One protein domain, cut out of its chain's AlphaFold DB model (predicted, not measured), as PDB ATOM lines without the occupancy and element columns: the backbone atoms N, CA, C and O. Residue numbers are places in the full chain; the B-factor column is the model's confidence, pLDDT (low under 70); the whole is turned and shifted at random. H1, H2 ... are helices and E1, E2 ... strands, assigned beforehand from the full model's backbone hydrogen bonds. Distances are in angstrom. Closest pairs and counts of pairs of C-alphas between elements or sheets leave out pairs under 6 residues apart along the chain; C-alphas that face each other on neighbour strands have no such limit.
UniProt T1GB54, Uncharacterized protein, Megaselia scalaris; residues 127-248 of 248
ATOM      1  N   VAL A 127     171.925 148.556 129.818       31.03
ATOM      2  CA  VAL A 127     172.106 149.415 128.650       31.03
ATOM      3  C   VAL A 127     172.400 150.808 129.180       31.03
ATOM      4  O   VAL A 127     171.615 151.373 129.942       31.03
ATOM      5  N   GLU A 128     173.564 151.345 128.814       35.56
ATOM      6  CA  GLU A 128     173.850 152.770 128.935       35.56
ATOM      7  C   GLU A 128     172.793 153.527 128.129       35.56
ATOM      8  O   GLU A 128     172.895 153.683 126.914       35.56
ATOM      9  N   GLN A 129     171.733 153.953 128.800       40.47
ATOM     10  CA  GLN A 129     170.735 154.844 128.236       40.47
ATOM     11  C   GLN A 129     170.664 156.075 129.122       40.47
ATOM     12  O   GLN A 129     170.764 155.997 130.350       40.47
ATOM     13  N   THR A 130     170.564 157.222 128.465       38.81
ATOM     14  CA  THR A 130     170.466 158.569 129.017       38.81
ATOM     15  C   THR A 130     169.350 158.640 130.056       38.81
ATOM     16  O   THR A 130     168.193 158.903 129.754       38.81
ATOM     17  N   LYS A 131     169.692 158.377 131.323       48.97
ATOM     18  CA  LYS A 131     168.741 158.477 132.432       48.97
ATOM     19  C   LYS A 131     168.403 159.950 132.645       48.97
ATOM     20  O   LYS A 131     169.325 160.741 132.879       48.97
ATOM     21  N   PRO A 132     167.118 160.334 132.617       49.16
ATOM     22  CA  PRO A 132     166.747 161.720 132.821       49.16
ATOM     23  C   PRO A 132     167.210 162.191 134.200       49.16
ATOM     24  O   PRO A 132     166.953 161.552 135.222       49.16
ATOM     25  N   SER A 133     167.950 163.297 134.248       50.12
ATOM     26  CA  SER A 133     168.692 163.676 135.451       50.12
ATOM     27  C   SER A 133     167.802 164.083 136.631       50.12
ATOM     28  O   SER A 133     168.288 164.021 137.761       50.12
ATOM     29  N   GLN A 134     166.537 164.437 136.370       56.19
ATOM     30  CA  GLN A 134     165.569 164.982 137.332       56.19
ATOM     31  C   GLN A 134     164.473 163.975 137.759       56.19
ATOM     32  O   GLN A 134     163.585 164.348 138.518       56.19
ATOM     33  N   ALA A 135     164.497 162.727 137.266       60.72
ATOM     34  CA  ALA A 135     163.481 161.721 137.586       60.72
ATOM     35  C   ALA A 135     163.727 161.121 138.975       60.72
ATOM     36  O   ALA A 135     164.884 160.902 139.349       60.72
ATOM     37  N   VAL A 136     162.658 160.752 139.688       65.62
ATOM     38  CA  VAL A 136     162.776 159.775 140.781       65.62
ATOM     39  C   VAL A 136     162.759 158.384 140.156       65.62
ATOM     40  O   VAL A 136     161.832 158.026 139.424       65.62
ATOM     41  N   LEU A 137     163.799 157.596 140.419       69.75
ATOM     42  CA  LEU A 137     163.852 156.211 139.959       69.75
ATOM     43  C   LEU A 137     163.049 155.338 140.922       69.75
ATOM     44  O   LEU A 137     163.382 155.290 142.103       69.75
ATOM     45  N   SER A 138     162.018 154.654 140.427       70.81
ATOM     46  CA  SER A 138     161.253 153.672 141.196       70.81
ATOM     47  C   SER A 138     161.638 152.271 140.725       70.81
ATOM     48  O   SER A 138     161.182 151.811 139.680       70.81
ATOM     49  N   ILE A 139     162.557 151.628 141.446       67.62
ATOM     50  CA  ILE A 139     163.140 150.329 141.067       67.62
ATOM     51  C   ILE A 139     162.864 149.285 142.143       67.62
ATOM     52  O   ILE A 139     163.283 149.443 143.289       67.62
ATOM     53  N   GLY A 140     162.148 148.225 141.783       62.09
ATOM     54  CA  GLY A 140     161.710 147.200 142.721       62.09
ATOM     55  C   GLY A 140     161.978 145.779 142.267       62.09
ATOM     56  O   GLY A 140     162.736 145.508 141.334       62.09
ATOM     57  N   TRP A 141     161.344 144.859 142.985       72.25
ATOM     58  CA  TRP A 141     161.413 143.425 142.744       72.25
ATOM     59  C   TRP A 141     160.062 142.933 142.236       72.25
ATOM     60  O   TRP A 141     159.017 143.314 142.764       72.25
ATOM     61  N   THR A 142     160.072 142.015 141.275       60.59
ATOM     62  CA  THR A 142     158.864 141.272 140.915       60.59
ATOM     63  C   THR A 142     158.511 140.314 142.052       60.59
ATOM     64  O   THR A 142     159.298 139.439 142.401       60.59
ATOM     65  N   THR A 143     157.319 140.455 142.629       57.25
ATOM     66  CA  THR A 143     156.870 139.624 143.757       57.25
ATOM     67  C   THR A 143     155.590 138.876 143.409       57.25
ATOM     68  O   THR A 143     154.647 139.486 142.900       57.25
ATOM     69  N   LEU A 144     155.505 137.594 143.765       63.56
ATOM     70  CA  LEU A 144     154.241 136.860 143.799       63.56
ATOM     71  C   LEU A 144     153.696 136.906 145.233       63.56
ATOM     72  O   LEU A 144     154.208 136.221 146.114       63.56
ATOM     73  N   TRP A 145     152.687 137.743 145.475       65.81
ATOM     74  CA  TRP A 145     152.007 137.855 146.769       65.81
ATOM     75  C   TRP A 145     150.495 137.923 146.562       65.81
ATOM     76  O   TRP A 145     150.033 138.393 145.523       65.81
ATOM     77  N   GLY A 146     149.730 137.427 147.532       64.56
ATOM     78  CA  GLY A 146     148.282 137.294 147.411       64.56
ATOM     79  C   GLY A 146     147.596 136.853 148.708       64.56
ATOM     80  O   GLY A 146     148.250 136.741 149.749       64.56
ATOM     81  N   PRO A 147     146.282 136.573 148.665       70.38
ATOM     82  CA  PRO A 147     145.440 136.380 149.849       70.38
ATOM     83  C   PRO A 147     145.801 135.174 150.708       70.38
ATOM     84  O   PRO A 147     145.393 135.140 151.865       70.38
ATOM     85  N   GLU A 148     146.553 134.199 150.201       77.44
ATOM     86  CA  GLU A 148     146.957 132.987 150.935       77.44
ATOM     87  C   GLU A 148     148.416 133.022 151.403       77.44
ATOM     88  O   GLU A 148     148.815 132.244 152.266       77.44
ATOM     89  N   PHE A 149     149.207 133.975 150.908       73.88
ATOM     90  CA  PHE A 149     150.601 134.116 151.301       73.88
ATOM     91  C   PHE A 149     150.690 134.834 152.648       73.88
ATOM     92  O   PHE A 149     150.084 135.883 152.870       73.88
ATOM     93  N   ARG A 150     151.387 134.212 153.594       78.44
ATOM     94  CA  ARG A 150     151.656 134.759 154.938       78.44
ATOM     95  C   ARG A 150     153.145 134.872 155.214       78.44
ATOM     96  O   ARG A 150     153.570 135.693 156.019       78.44
ATOM     97  N   GLU A 151     153.916 134.053 154.516       74.94
ATOM     98  CA  GLU A 151     155.339 133.869 154.707       74.94
ATOM     99  C   GLU A 151     156.068 134.337 153.453       74.94
ATOM    100  O   GLU A 151     155.657 134.051 152.330       74.94
ATOM    101  N   GLY A 152     157.141 135.089 153.661       80.81
ATOM    102  CA  GLY A 152     157.994 135.614 152.607       80.81
ATOM    103  C   GLY A 152     158.678 136.886 153.070       80.81
ATOM    104  O   GLY A 152     158.091 137.695 153.792       80.81
ATOM    105  N   VAL A 153     159.939 137.013 152.681       87.69
ATOM    106  CA  VAL A 153     160.825 138.123 153.026       87.69
ATOM    107  C   VAL A 153     161.674 138.462 151.814       87.69
ATOM    108  O   VAL A 153     161.993 137.573 151.027       87.69
ATOM    109  N   TYR A 154     162.079 139.723 151.691       84.62
ATOM    110  CA  TYR A 154     163.119 140.098 150.740       84.62
ATOM    111  C   TYR A 154     164.440 139.472 151.176       84.62
ATOM    112  O   TYR A 154     164.967 139.767 152.252       84.62
ATOM    113  N   THR A 155     164.960 138.565 150.363       85.69
ATOM    114  CA  THR A 155     166.144 137.787 150.711       85.69
ATOM    115  C   THR A 155     167.414 138.615 150.550       85.69
ATOM    116  O   THR A 155     167.487 139.572 149.783       85.69
ATOM    117  N   LYS A 156     168.476 138.224 151.258       87.50
ATOM    118  CA  LYS A 156     169.769 138.917 151.166       87.50
ATOM    119  C   LYS A 156     170.341 138.929 149.751       87.50
ATOM    120  O   LYS A 156     171.024 139.887 149.404       87.50
ATOM    121  N   ASP A 157     170.103 137.879 148.974       80.69
ATOM    122  CA  ASP A 157     170.643 137.777 147.621       80.69
ATOM    123  C   ASP A 157     169.886 138.712 146.666       80.69
ATOM    124  O   ASP A 157     170.524 139.499 145.976       80.69
ATOM    125  N   GLU A 158     168.552 138.778 146.748       79.00
ATOM    126  CA  GLU A 158     167.743 139.752 145.990       79.00
ATOM    127  C   GLU A 158     168.113 141.210 146.311       79.00
ATOM    128  O   GLU A 158     168.138 142.073 145.429       79.00
ATOM    129  N   LEU A 159     168.406 141.501 147.583       86.81
ATOM    130  CA  LEU A 159     168.830 142.830 148.026       86.81
ATOM    131  C   LEU A 159     170.238 143.173 147.511       86.81
ATOM    132  O   LEU A 159     170.485 144.307 147.098       86.81
ATOM    133  N   LYS A 160     171.159 142.203 147.487       85.56
ATOM    134  CA  LYS A 160     172.500 142.383 146.907       85.56
ATOM    135  C   LYS A 160     172.451 142.589 145.401       85.56
ATOM    136  O   LYS A 160     173.167 143.459 144.910       85.56
ATOM    137  N   ASP A 161     171.608 141.843 144.696       76.56
ATOM    138  CA  ASP A 161     171.424 141.986 143.252       76.56
ATOM    139  C   ASP A 161     170.927 143.396 142.903       76.56
ATOM    140  O   ASP A 161     171.430 144.015 141.966       76.56
ATOM    141  N   MET A 162     170.019 143.960 143.711       82.69
ATOM    142  CA  MET A 162     169.583 145.354 143.572       82.69
ATOM    143  C   MET A 162     170.737 146.346 143.791       82.69
ATOM    144  O   MET A 162     170.926 147.267 142.997       82.69
ATOM    145  N   ILE A 163     171.550 146.160 144.840       84.50
ATOM    146  CA  ILE A 163     172.723 147.018 145.089       84.50
ATOM    147  C   ILE A 163     173.714 146.938 143.921       84.50
ATOM    148  O   ILE A 163     174.231 147.972 143.494       84.50
ATOM    149  N   ALA A 164     173.978 145.735 143.405       78.44
ATOM    150  CA  ALA A 164     174.842 145.529 142.249       78.44
ATOM    151  C   ALA A 164     174.282 146.260 141.024       78.44
ATOM    152  O   ALA A 164     174.986 147.072 140.436       78.44
ATOM    153  N   ALA A 165     172.990 146.105 140.724       74.56
ATOM    154  CA  ALA A 165     172.344 146.807 139.618       74.56
ATOM    155  C   ALA A 165     172.472 148.339 139.733       74.56
ATOM    156  O   ALA A 165     172.772 149.005 138.740       74.56
ATOM    157  N   ILE A 166     172.298 148.914 140.926       78.94
ATOM    158  CA  ILE A 166     172.464 150.360 141.161       78.94
ATOM    159  C   ILE A 166     173.909 150.800 140.894       78.94
ATOM    160  O   ILE A 166     174.126 151.802 140.205       78.94
ATOM    161  N   LYS A 167     174.889 150.050 141.411       81.00
ATOM    162  CA  LYS A 167     176.322 150.366 141.287       81.00
ATOM    163  C   LYS A 167     176.836 150.187 139.860       81.00
ATOM    164  O   LYS A 167     177.472 151.101 139.336       81.00
ATOM    165  N   ASP A 168     176.508 149.066 139.227       74.81
ATOM    166  CA  ASP A 168     176.935 148.707 137.870       74.81
ATOM    167  C   ASP A 168     176.367 149.670 136.822       74.81
ATOM    168  O   ASP A 168     176.991 149.917 135.798       74.81
ATOM    169  N   ASN A 169     175.201 150.265 137.098       69.94
ATOM    170  CA  ASN A 169     174.593 151.281 136.241       69.94
ATOM    171  C   ASN A 169     174.887 152.724 136.695       69.94
ATOM    172  O   ASN A 169     174.163 153.645 136.296       69.94
ATOM    173  N   HIS A 170     175.891 152.913 137.558       77.75
ATOM    174  CA  HIS A 170     176.391 154.207 138.035       77.75
ATOM    175  C   HIS A 170     175.305 155.165 138.557       77.75
ATOM    176  O   HIS A 170     175.392 156.386 138.394       77.75
ATOM    177  N   ILE A 171     174.266 154.625 139.204       76.38
ATOM    178  CA  ILE A 171     173.184 155.424 139.785       76.38
ATOM    179  C   ILE A 171     173.703 156.066 141.077       76.38
ATOM    180  O   ILE A 171     173.721 155.440 142.135       76.38
ATOM    181  N   THR A 172     174.151 157.316 140.977       78.75
ATOM    182  CA  THR A 172     174.729 158.095 142.084       78.75
ATOM    183  C   THR A 172     174.144 159.504 142.114       78.75
ATOM    184  O   THR A 172     173.832 160.078 141.066       78.75
ATOM    185  N   ASN A 173     173.994 160.074 143.312       80.88
ATOM    186  CA  ASN A 173     173.381 161.384 143.555       80.88
ATOM    187  C   ASN A 173     171.963 161.506 142.968       80.88
ATOM    188  O   ASN A 173     171.597 162.542 142.405       80.88
ATOM    189  N   LYS A 174     171.173 160.430 143.060       80.19
ATOM    190  CA  LYS A 174     169.775 160.368 142.612       80.19
ATOM    191  C   LYS A 174     168.809 160.202 143.779       80.19
ATOM    192  O   LYS A 174     169.175 159.708 144.844       80.19
ATOM    193  N   ASN A 175     167.557 160.584 143.532       82.12
ATOM    194  CA  ASN A 175     166.426 160.206 144.368       82.12
ATOM    195  C   ASN A 175     165.901 158.862 143.863       82.12
ATOM    196  O   ASN A 175     165.531 158.734 142.693       82.12
ATOM    197  N   ILE A 176     165.900 157.865 144.739       83.75
ATOM    198  CA  ILE A 176     165.424 156.519 144.445       83.75
ATOM    199  C   ILE A 176     164.283 156.211 145.403       83.75
ATOM    200  O   ILE A 176     164.411 156.409 146.609       83.75
ATOM    201  N   THR A 177     163.183 155.692 144.882       87.06
ATOM    202  CA  THR A 177     162.177 155.030 145.700       87.06
ATOM    203  C   THR A 177     162.182 153.536 145.399       87.06
ATOM    204  O   THR A 177     162.310 153.120 144.251       87.06
ATOM    205  N   PHE A 178     162.093 152.713 146.434       87.12
ATOM    206  CA  PHE A 178     162.029 151.262 146.305       87.12
ATOM    207  C   PHE A 178     160.577 150.821 146.509       87.12
ATOM    208  O   PHE A 178     160.100 150.840 147.653       87.12
ATOM    209  N   PRO A 179     159.835 150.467 145.443       84.25
ATOM    210  CA  PRO A 179     158.514 149.900 145.593       84.25
ATOM    211  C   PRO A 179     158.643 148.511 146.225       84.25
ATOM    212  O   PRO A 179     159.323 147.621 145.710       84.25
ATOM    213  N   ILE A 180     158.002 148.337 147.378       87.31
ATOM    214  CA  ILE A 180     158.010 147.084 148.131       87.31
ATOM    215  C   ILE A 180     156.583 146.654 148.457       87.31
ATOM    216  O   ILE A 180     155.741 147.462 148.851       87.31
ATOM    217  N   ARG A 181     156.305 145.361 148.298       88.06
ATOM    218  CA  ARG A 181     154.990 144.772 148.546       88.06
ATOM    219  C   ARG A 181     154.715 144.772 150.049       88.06
ATOM    220  O   ARG A 181     155.506 144.229 150.818       88.06
ATOM    221  N   ALA A 182     153.584 145.326 150.472       92.94
ATOM    222  CA  ALA A 182     153.234 145.561 151.872       92.94
ATOM    223  C   ALA A 182     153.313 144.301 152.749       92.94
ATOM    224  O   ALA A 182     153.875 144.349 153.843       92.94
ATOM    225  N   GLY A 183     152.805 143.166 152.259       89.56
ATOM    226  CA  GLY A 183     152.843 141.902 153.000       89.56
ATOM    227  C   GLY A 183     154.260 141.358 153.217       89.56
ATOM    228  O   GLY A 183     154.560 140.859 154.295       89.56
ATOM    229  N   ILE A 184     155.154 141.531 152.239       89.12
ATOM    230  CA  ILE A 184     156.560 141.108 152.342       89.12
ATOM    231  C   ILE A 184     157.352 142.108 153.192       89.12
ATOM    232  O   ILE A 184     158.149 141.711 154.044       89.12
ATOM    233  N   ALA A 185     157.110 143.410 153.011       94.00
ATOM    234  CA  ALA A 185     157.733 144.482 153.785       94.00
ATOM    235  C   ALA A 185     157.479 144.318 155.288       94.00
ATOM    236  O   ALA A 185     158.416 144.429 156.080       94.00
ATOM    237  N   ALA A 186     156.247 143.958 155.669       95.31
ATOM    238  CA  ALA A 186     155.877 143.660 157.051       95.31
ATOM    239  C   ALA A 186     156.810 142.615 157.695       95.31
ATOM    240  O   ALA A 186     157.159 142.735 158.864       95.31
ATOM    241  N   ASN A 187     157.289 141.642 156.921       93.69
ATOM    242  CA  ASN A 187     158.165 140.579 157.406       93.69
ATOM    243  C   ASN A 187     159.669 140.881 157.243       93.69
ATOM    244  O   ASN A 187     160.488 140.107 157.726       93.69
ATOM    245  N   SER A 188     160.050 141.977 156.574       95.12
ATOM    246  CA  SER A 188     161.424 142.205 156.078       95.12
ATOM    247  C   SER A 188     162.149 143.384 156.733       95.12
ATOM    248  O   SER A 188     163.076 143.951 156.151       95.12
ATOM    249  N   LEU A 189     161.728 143.823 157.925       96.88
ATOM    250  CA  LEU A 189     162.297 145.011 158.578       96.88
ATOM    251  C   LEU A 189     163.817 144.912 158.772       96.88
ATOM    252  O   LEU A 189     164.549 145.869 158.514       96.88
ATOM    253  N   LYS A 190     164.303 143.758 159.239       96.88
ATOM    254  CA  LYS A 190     165.730 143.552 159.510       96.88
ATOM    255  C   LYS A 190     166.540 143.578 158.215       96.88
ATOM    256  O   LYS A 190     167.585 144.222 158.153       96.88
ATOM    257  N   GLU A 191     166.047 142.891 157.196       94.62
ATOM    258  CA  GLU A 191     166.652 142.760 155.878       94.62
ATOM    259  C   GLU A 191     166.712 144.124 155.182       94.62
ATOM    260  O   GLU A 191     167.774 144.516 154.705       94.62
ATOM    261  N   MET A 192     165.629 144.903 155.231       95.44
ATOM    262  CA  MET A 192     165.578 146.247 154.647       95.44
ATOM    263  C   MET A 192     166.488 147.240 155.366       95.44
ATOM    264  O   MET A 192     167.131 148.065 154.720       95.44
ATOM    265  N   LYS A 193     166.610 147.155 156.698       96.25
ATOM    266  CA  LYS A 193     167.586 147.974 157.433       96.25
ATOM    267  C   LYS A 193     169.013 147.667 156.991       96.25
ATOM    268  O   LYS A 193     169.793 148.599 156.805       96.25
ATOM    269  N   GLN A 194     169.340 146.389 156.798       95.38
ATOM    270  CA  GLN A 194     170.652 145.992 156.286       95.38
ATOM    271  C   GLN A 194     170.863 146.484 154.850       95.38
ATOM    272  O   GLN A 194     171.906 147.055 154.557       95.38
ATOM    273  N   PHE A 195     169.862 146.340 153.980       93.75
ATOM    274  CA  PHE A 195     169.920 146.825 152.601       93.75
ATOM    275  C   PHE A 195     170.241 148.319 152.519       93.75
ATOM    276  O   PHE A 195     171.152 148.704 151.793       93.75
ATOM    277  N   ILE A 196     169.561 149.158 153.304       95.31
ATOM    278  CA  ILE A 196     169.831 150.602 153.325       95.31
ATOM    279  C   ILE A 196     171.233 150.917 153.864       95.31
ATOM    280  O   ILE A 196     171.889 151.832 153.364       95.31
ATOM    281  N   GLN A 197     171.721 150.167 154.855       93.75
ATOM    282  CA  GLN A 197     173.100 150.319 155.336       93.75
ATOM    283  C   GLN A 197     174.120 149.974 154.242       93.75
ATOM    284  O   GLN A 197     175.074 150.725 154.044       93.75
ATOM    285  N   ASP A 198     173.893 148.880 153.514       92.44
ATOM    286  CA  ASP A 198     174.787 148.380 152.465       92.44
ATOM    287  C   ASP A 198     174.735 149.236 151.184       92.44
ATOM    288  O   ASP A 198     175.732 149.342 150.459       92.44
ATOM    289  N   LEU A 199     173.587 149.865 150.909       88.75
ATOM    290  CA  LEU A 199     173.395 150.803 149.803       88.75
ATOM    291  C   LEU A 199     174.244 152.073 149.982       88.75
ATOM    292  O   LEU A 199     174.730 152.630 149.000       88.75
ATOM    293  N   GLY A 200     174.463 152.506 151.227       88.19
ATOM    294  CA  GLY A 200     175.245 153.698 151.549       88.19
ATOM    295  C   GLY A 200     174.444 155.001 151.444       88.19
ATOM    296  O   GLY A 200     173.220 155.013 151.540       88.19
ATOM    297  N   LYS A 201     175.146 156.135 151.310       86.38
ATOM    298  CA  LYS A 201     174.555 157.493 151.355       86.38
ATOM    299  C   LYS A 201     174.594 158.238 150.021       86.38
ATOM    300  O   LYS A 201     174.235 159.412 149.977       86.38
ATOM    301  N   ASP A 202     175.021 157.568 148.957       83.25
ATOM    302  CA  ASP A 202     175.236 158.195 147.649       83.25
ATOM    303  C   ASP A 202     173.923 158.596 146.966       83.25
ATOM    304  O   ASP A 202     173.923 159.425 146.061       83.25
ATOM    305  N   ASN A 203     172.799 158.017 147.394       82.19
ATOM    306  CA  ASN A 203     171.468 158.311 146.879       82.19
ATOM    307  C   ASN A 203     170.516 158.634 148.034       82.19
ATOM    308  O   ASN A 203     170.583 158.029 149.108       82.19
ATOM    309  N   PHE A 204     169.594 159.564 147.801       87.94
ATOM    310  CA  PHE A 204     168.457 159.745 148.693       87.94
ATOM    311  C   PHE A 204     167.458 158.619 148.428       87.94
ATOM    312  O   PHE A 204     167.088 158.398 147.277       87.94
ATOM    313  N   TYR A 205     167.027 157.919 149.478       92.31
ATOM    314  CA  TYR A 205     166.095 156.805 149.344       92.31
ATOM    315  C   TYR A 205     164.749 157.076 150.018       92.31
ATOM    316  O   TYR A 205     164.678 157.728 151.069       92.31
ATOM    317  N   THR A 206     163.710 156.475 149.454       93.62
ATOM    318  CA  THR A 206     162.410 156.232 150.083       93.62
ATOM    319  C   THR A 206     161.945 154.806 149.785       93.62
ATOM    320  O   THR A 206     162.479 154.136 148.903       93.62
ATOM    321  N   PHE A 207     160.937 154.333 150.508       93.75
ATOM    322  CA  PHE A 207     160.158 153.151 150.159       93.75
ATOM    323  C   PHE A 207     158.776 153.577 149.671       93.75
ATOM    324  O   PHE A 207     158.136 154.430 150.286       93.75
ATOM    325  N   THR A 208     158.288 152.949 148.606       90.31
ATOM    326  CA  THR A 208     156.879 153.025 148.205       90.31
ATOM    327  C   THR A 208     156.224 151.706 148.574       90.31
ATOM    328  O   THR A 208     156.381 150.700 147.888       90.31
ATOM    329  N   ILE A 209     155.526 151.686 149.701       92.81
ATOM    330  CA  ILE A 209     154.857 150.475 150.168       92.81
ATOM    331  C   ILE A 209     153.549 150.335 149.405       92.81
ATOM    332  O   ILE A 209     152.682 151.198 149.542       92.81
ATOM    333  N   TRP A 210     153.401 149.246 148.649       89.50
ATOM    334  CA  TRP A 210     152.218 149.010 147.826       89.50
ATOM    335  C   TRP A 210     151.564 147.650 148.060       89.50
ATOM    336  O   TRP A 210     152.209 146.699 148.503       89.50
ATOM    337  N   SER A 211     150.261 147.546 147.794       85.88
ATOM    338  CA  SER A 211     149.486 146.320 148.025       85.88
ATOM    339  C   SER A 211     148.302 146.218 147.070       85.88
ATOM    340  O   SER A 211     147.636 147.208 146.793       85.88
ATOM    341  N   SER A 212     147.963 145.009 146.628       81.69
ATOM    342  CA  SER A 212     146.659 144.744 146.011       81.69
ATOM    343  C   SER A 212     145.567 144.611 147.082       81.69
ATOM    344  O   SER A 212     145.855 144.277 148.230       81.69
ATOM    345  N   VAL A 213     144.297 144.820 146.701       82.69
ATOM    346  CA  VAL A 213     143.120 144.734 147.603       82.69
ATOM    347  C   VAL A 213     143.014 143.386 148.321       82.69
ATOM    348  O   VAL A 213     142.549 143.320 149.454       82.69
ATOM    349  N   GLN A 214     143.451 142.310 147.668       82.88
ATOM    350  CA  GLN A 214     143.338 140.948 148.188       82.88
ATOM    351  C   GLN A 214     144.578 140.483 148.955       82.88
ATOM    352  O   GLN A 214     144.584 139.373 149.477       82.88
ATOM    353  N   ASP A 215     145.639 141.284 149.019       84.00
ATOM    354  CA  ASP A 215     146.849 140.860 149.709       84.00
ATOM    355  C   ASP A 215     146.604 140.731 151.204       84.00
ATOM    356  O   ASP A 215     146.035 141.612 151.852       84.00
ATOM    357  N   PHE A 216     147.123 139.651 151.777       90.31
ATOM    358  CA  PHE A 216     147.282 139.616 153.214       90.31
ATOM    359  C   PHE A 216     148.458 140.492 153.638       90.31
ATOM    360  O   PHE A 216     149.548 140.417 153.063       90.31
ATOM    361  N   VAL A 217     148.241 141.264 154.699       94.00
ATOM    362  CA  VAL A 217     149.254 142.116 155.315       94.00
ATOM    363  C   VAL A 217     149.119 142.033 156.831       94.00
ATOM    364  O   VAL A 217     148.045 142.291 157.378       94.00
ATOM    365  N   ASP A 218     150.218 141.714 157.515       96.12
ATOM    366  CA  ASP A 218     150.305 141.891 158.963       96.12
ATOM    367  C   ASP A 218     150.414 143.391 159.276       96.12
ATOM    368  O   ASP A 218     151.464 144.018 159.117       96.12
ATOM    369  N   VAL A 219     149.290 143.979 159.687       96.50
ATOM    370  CA  VAL A 219     149.164 145.423 159.931       96.50
ATOM    371  C   VAL A 219     150.092 145.891 161.052       96.50
ATOM    372  O   VAL A 219     150.647 146.986 160.962       96.50
ATOM    373  N   ALA A 220     150.272 145.088 162.105       97.19
ATOM    374  CA  ALA A 220     151.093 145.476 163.248       97.19
ATOM    375  C   ALA A 220     152.570 145.537 162.850       97.19
ATOM    376  O   ALA A 220     153.249 146.528 163.126       97.19
ATOM    377  N   ASN A 221     153.043 144.521 162.130       97.38
ATOM    378  CA  ASN A 221     154.421 144.487 161.657       97.38
ATOM    379  C   ASN A 221     154.686 145.554 160.591       97.38
ATOM    380  O   ASN A 221     155.711 146.237 160.655       97.38
ATOM    381  N   LEU A 222     153.748 145.775 159.662       97.50
ATOM    382  CA  LEU A 222     153.880 146.845 158.673       97.50
ATOM    383  C   LEU A 222     153.923 148.229 159.333       97.50
ATOM    384  O   LEU A 222     154.734 149.070 158.956       97.50
ATOM    385  N   LYS A 223     153.093 148.464 160.354       97.06
ATOM    386  CA  LYS A 223     153.123 149.713 161.123       97.06
ATOM    387  C   LYS A 223     154.487 149.929 161.777       97.06
ATOM    388  O   LYS A 223     155.043 151.019 161.660       97.06
ATOM    389  N   THR A 224     155.038 148.898 162.418       97.62
ATOM    390  CA  THR A 224     156.391 148.945 162.991       97.62
ATOM    391  C   THR A 224     157.430 149.268 161.922       97.62
ATOM    392  O   THR A 224     158.255 150.151 162.135       97.62
ATOM    393  N   PHE A 225     157.360 148.629 160.751       97.62
ATOM    394  CA  PHE A 225     158.258 148.918 159.633       97.62
ATOM    395  C   PHE A 225     158.244 150.407 159.260       97.62
ATOM    396  O   PHE A 225     159.297 151.035 159.179       97.62
ATOM    397  N   ILE A 226     157.054 150.989 159.081       97.12
ATOM    398  CA  ILE A 226     156.900 152.394 158.675       97.12
ATOM    399  C   ILE A 226     157.463 153.345 159.736       97.12
ATOM    400  O   ILE A 226     158.186 154.284 159.402       97.12
ATOM    401  N   LEU A 227     157.171 153.094 161.014       95.94
ATOM    402  CA  LEU A 227     157.655 153.926 162.119       95.94
ATOM    403  C   LEU A 227     159.181 153.879 162.267       95.94
ATOM    404  O   LEU A 227     159.793 154.892 162.585       95.94
ATOM    405  N   GLU A 228     159.792 152.722 162.017       96.94
ATOM    406  CA  GLU A 228     161.239 152.523 162.136       96.94
ATOM    407  C   GLU A 228     162.043 153.211 161.024       96.94
ATOM    408  O   GLU A 228     163.176 153.629 161.266       96.94
ATOM    409  N   PHE A 229     161.484 153.343 159.816       95.62
ATOM    410  CA  PHE A 229     162.113 154.113 158.733       95.62
ATOM    411  C   PHE A 229     161.759 155.601 158.766       95.62
ATOM    412  O   PHE A 229     162.562 156.421 158.320       95.62
ATOM    413  N   GLY A 230     160.601 155.950 159.324       94.31
ATOM    414  CA  GLY A 230     160.134 157.324 159.448       94.31
ATOM    415  C   GLY A 230     159.208 157.757 158.311       94.31
ATOM    416  O   GLY A 230     159.274 157.282 157.175       94.31
ATOM    417  N   PHE A 231     158.322 158.699 158.630       91.94
ATOM    418  CA  PHE A 231     157.300 159.198 157.706       91.94
ATOM    419  C   PHE A 231     157.860 160.000 156.527       91.94
ATOM    420  O   PHE A 231     157.176 160.160 155.523       91.94
ATOM    421  N   ASP A 232     159.096 160.475 156.624       91.31
ATOM    422  CA  ASP A 232     159.828 161.160 155.556       91.31
ATOM    423  C   ASP A 232     160.556 160.196 154.609       91.31
ATOM    424  O   ASP A 232     161.211 160.630 153.661       91.31
ATOM    425  N   ARG A 233     160.453 158.886 154.862       94.12
ATOM    426  CA  ARG A 233     161.068 157.828 154.056       94.12
ATOM    427  C   ARG A 233     160.068 156.891 153.410       94.12
ATOM    428  O   ARG A 233     160.491 156.035 152.643       94.12
ATOM    429  N   VAL A 234     158.774 157.024 153.694       94.50
ATOM    430  CA  VAL A 234     157.772 156.051 153.251       94.50
ATOM    431  C   VAL A 234     156.585 156.724 152.581       94.50
ATOM    432  O   VAL A 234     155.823 157.446 153.219       94.50
ATOM    433  N   TYR A 235     156.376 156.395 151.312       92.00
ATOM    434  CA  TYR A 235     155.108 156.598 150.626       92.00
ATOM    435  C   TYR A 235     154.215 155.375 150.802       92.00
ATOM    436  O   TYR A 235     154.694 154.238 150.798       92.00
ATOM    437  N   LEU A 236     152.912 155.618 150.927       91.94
ATOM    438  CA  LEU A 236     151.910 154.576 151.097       91.94
ATOM    439  C   LEU A 236     150.957 154.560 149.892       91.94
ATOM    440  O   LEU A 236     150.218 155.513 149.670       91.94
ATOM    441  N   ASP A 237     151.011 153.472 149.130       88.88
ATOM    442  CA  ASP A 237     150.290 153.208 147.877       88.88
ATOM    443  C   ASP A 237     149.439 151.933 148.066       88.88
ATOM    444  O   ASP A 237     149.696 150.873 147.499       88.88
ATOM    445  N   VAL A 238     148.490 151.979 149.010       89.62
ATOM    446  CA  VAL A 238     147.746 150.791 149.467       89.62
ATOM    447  C   VAL A 238     146.229 151.001 149.440       89.62
ATOM    448  O   VAL A 238     145.763 152.137 149.535       89.62
ATOM    449  N   PRO A 239     145.432 149.914 149.391       89.06
ATOM    450  CA  PRO A 239     143.980 149.993 149.440       89.06
ATOM    451  C   PRO A 239     143.487 150.709 150.697       89.06
ATOM    452  O   PRO A 239     144.070 150.569 151.778       89.06
ATOM    453  N   LYS A 240     142.354 151.408 150.570       87.12
ATOM    454  CA  LYS A 240     141.799 152.247 151.638       87.12
ATOM    455  C   LYS A 240     141.607 151.498 152.962       87.12
ATOM    456  O   LYS A 240     141.988 152.004 154.012       87.12
ATOM    457  N   ASP A 241     141.118 150.264 152.896       90.62
ATOM    458  CA  ASP A 241     140.917 149.414 154.072       90.62
ATOM    459  C   ASP A 241     142.217 149.117 154.832       90.62
ATOM    460  O   ASP A 241     142.205 149.005 156.058       90.62
ATOM    461  N   LEU A 242     143.340 148.952 154.124       92.88
ATOM    462  CA  LEU A 242     144.643 148.744 154.756       92.88
ATOM    463  C   LEU A 242     145.181 150.060 155.326       92.88
ATOM    464  O   LEU A 242     145.670 150.073 156.455       92.88
ATOM    465  N   GLU A 243     145.040 151.160 154.582       92.25
ATOM    466  CA  GLU A 243     145.396 152.499 155.059       92.25
ATOM    467  C   GLU A 243     144.691 152.824 156.389       92.25
ATOM    468  O   GLU A 243     145.339 153.228 157.356       92.25
ATOM    469  N   ASP A 244     143.380 152.587 156.469       92.12
ATOM    470  CA  ASP A 244     142.583 152.881 157.665       92.12
ATOM    471  C   ASP A 244     142.992 152.018 158.865       92.12
ATOM    472  O   ASP A 244     143.031 152.501 159.999       92.12
ATOM    473  N   LYS A 245     143.368 150.755 158.626       93.25
ATOM    474  CA  LYS A 245     143.858 149.846 159.676       93.25
ATOM    475  C   LYS A 245     145.231 150.246 160.217       93.25
ATOM    476  O   LYS A 245     145.498 150.018 161.396       93.25
ATOM    477  N   LEU A 246     146.099 150.831 159.389       92.25
ATOM    478  CA  LEU A 246     147.430 151.274 159.814       92.25
ATOM    479  C   LEU A 246     147.349 152.415 160.842       92.25
ATOM    480  O   LEU A 246     148.172 152.463 161.765       92.25
ATOM    481  N   ASN A 247     146.333 153.284 160.736       88.06
ATOM    482  CA  ASN A 247     146.082 154.408 161.647       88.06
ATOM    483  C   ASN A 247     147.375 155.191 161.963       88.06
ATOM    484  O   ASN A 247     147.828 155.258 163.115       88.06
ATOM    485  N   LEU A 248     148.017 155.653 160.888       84.69
ATOM    486  CA  LEU A 248     149.215 156.500 160.844       84.69
ATOM    487  C   LEU A 248     148.801 157.938 160.544       84.69
ATOM    488  O   LEU A 248     147.768 158.107 159.859       84.69
TER     489      LEU A 248
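This is residues 127 to 248 of the 248 residues of an uncharacterized protein of Megaselia scalaris (UniProt T1GB54). A small, strongly twisted wall of four parallel strands has its helices along one side: H2 and H4 cover part of one face, while H1 and H3 run side by side a little farther from the sheet. H5 packs on H4 at one end of the domain, and no named helix covers the other face. The 122 printed residues hold five named helices and four named strands, in the order E1 H1 E2 H2 H3 E3 H4 E4 H5, and the sheet's order is E1 E2 E3 E4. The class is mixed, helices and strands; the whole is compact, with a radius of gyration of the C-alphas of 14.6 A, and spans 41 by 26 by 24 A.

Find C-alpha 136 at (162.776, 159.775, 140.781); there E1, residues 136 to 138, begins. Next comes H1, residues 156 to 168, 18.0 A long. E2, residues 175 to 181, is 19.7 A long, and H2, residues 182 to 187, follows it directly. H3, residues 189 to 199, measures 15.3 A. Look for E3 from C-alpha 204 at (168.457, 159.745, 148.693) to residue 210, 19.5 A. H4, residues 219 to 229, measures 15.6 A. E4, residues 234 to 237, and H5, residues 240 to 246, follow; H5 ends at C-alpha 246, (147.430, 151.274, 159.814).

Begin at edge strand E1, parallel to E2: N 177 and O 137 are 2.8 A apart, within hydrogen-bond range. Between E2 and E3 look at N 206 and O 176, 2.9 A. Between E3 and edge strand E4 look at N 235 and O 207, 2.8 A. Three strand-helix-strand units, each two parallel neighbour strands joined through helices, have right-handed crossovers: E1, H1, E2; E2, H2 H3, E3; and E3, H4, E4. H2 stands up from the sheet at a height of 8.8 A. H4, on the same face, runs along the strands at a height of 10.8 A, at 6 degrees to E3 on the local plane. H2 and H4 touch, about perpendicular at 79 degrees; their closest C-alphas, of Ala 186 and Leu 222, are 4.1 A apart. H1 and H3 touch at a shallow tilt of 24 degrees, the same way, closest at the C-alphas of Ile 163 and Leu 199, 6.1 A. H5 touches H4, closest at the C-alphas of Leu 246 and Lys 223, 6.0 A. In H1, H3, H4 and H5 every O i to N i+4 pair is within hydrogen-bond range; in H2, 1 of 2 is.

The two C-alphas farthest apart, of Glu 128 and Lys 245, are 43.0 A apart. The printed part has no cut and ends at the chain's last residue, 248. The link from E1 to H1 is long, 17 residues. The mean pLDDT of the printed part is 83.0; look for values under 70 at residues 127 to 137, 139 to 140, 142 to 146 and 169.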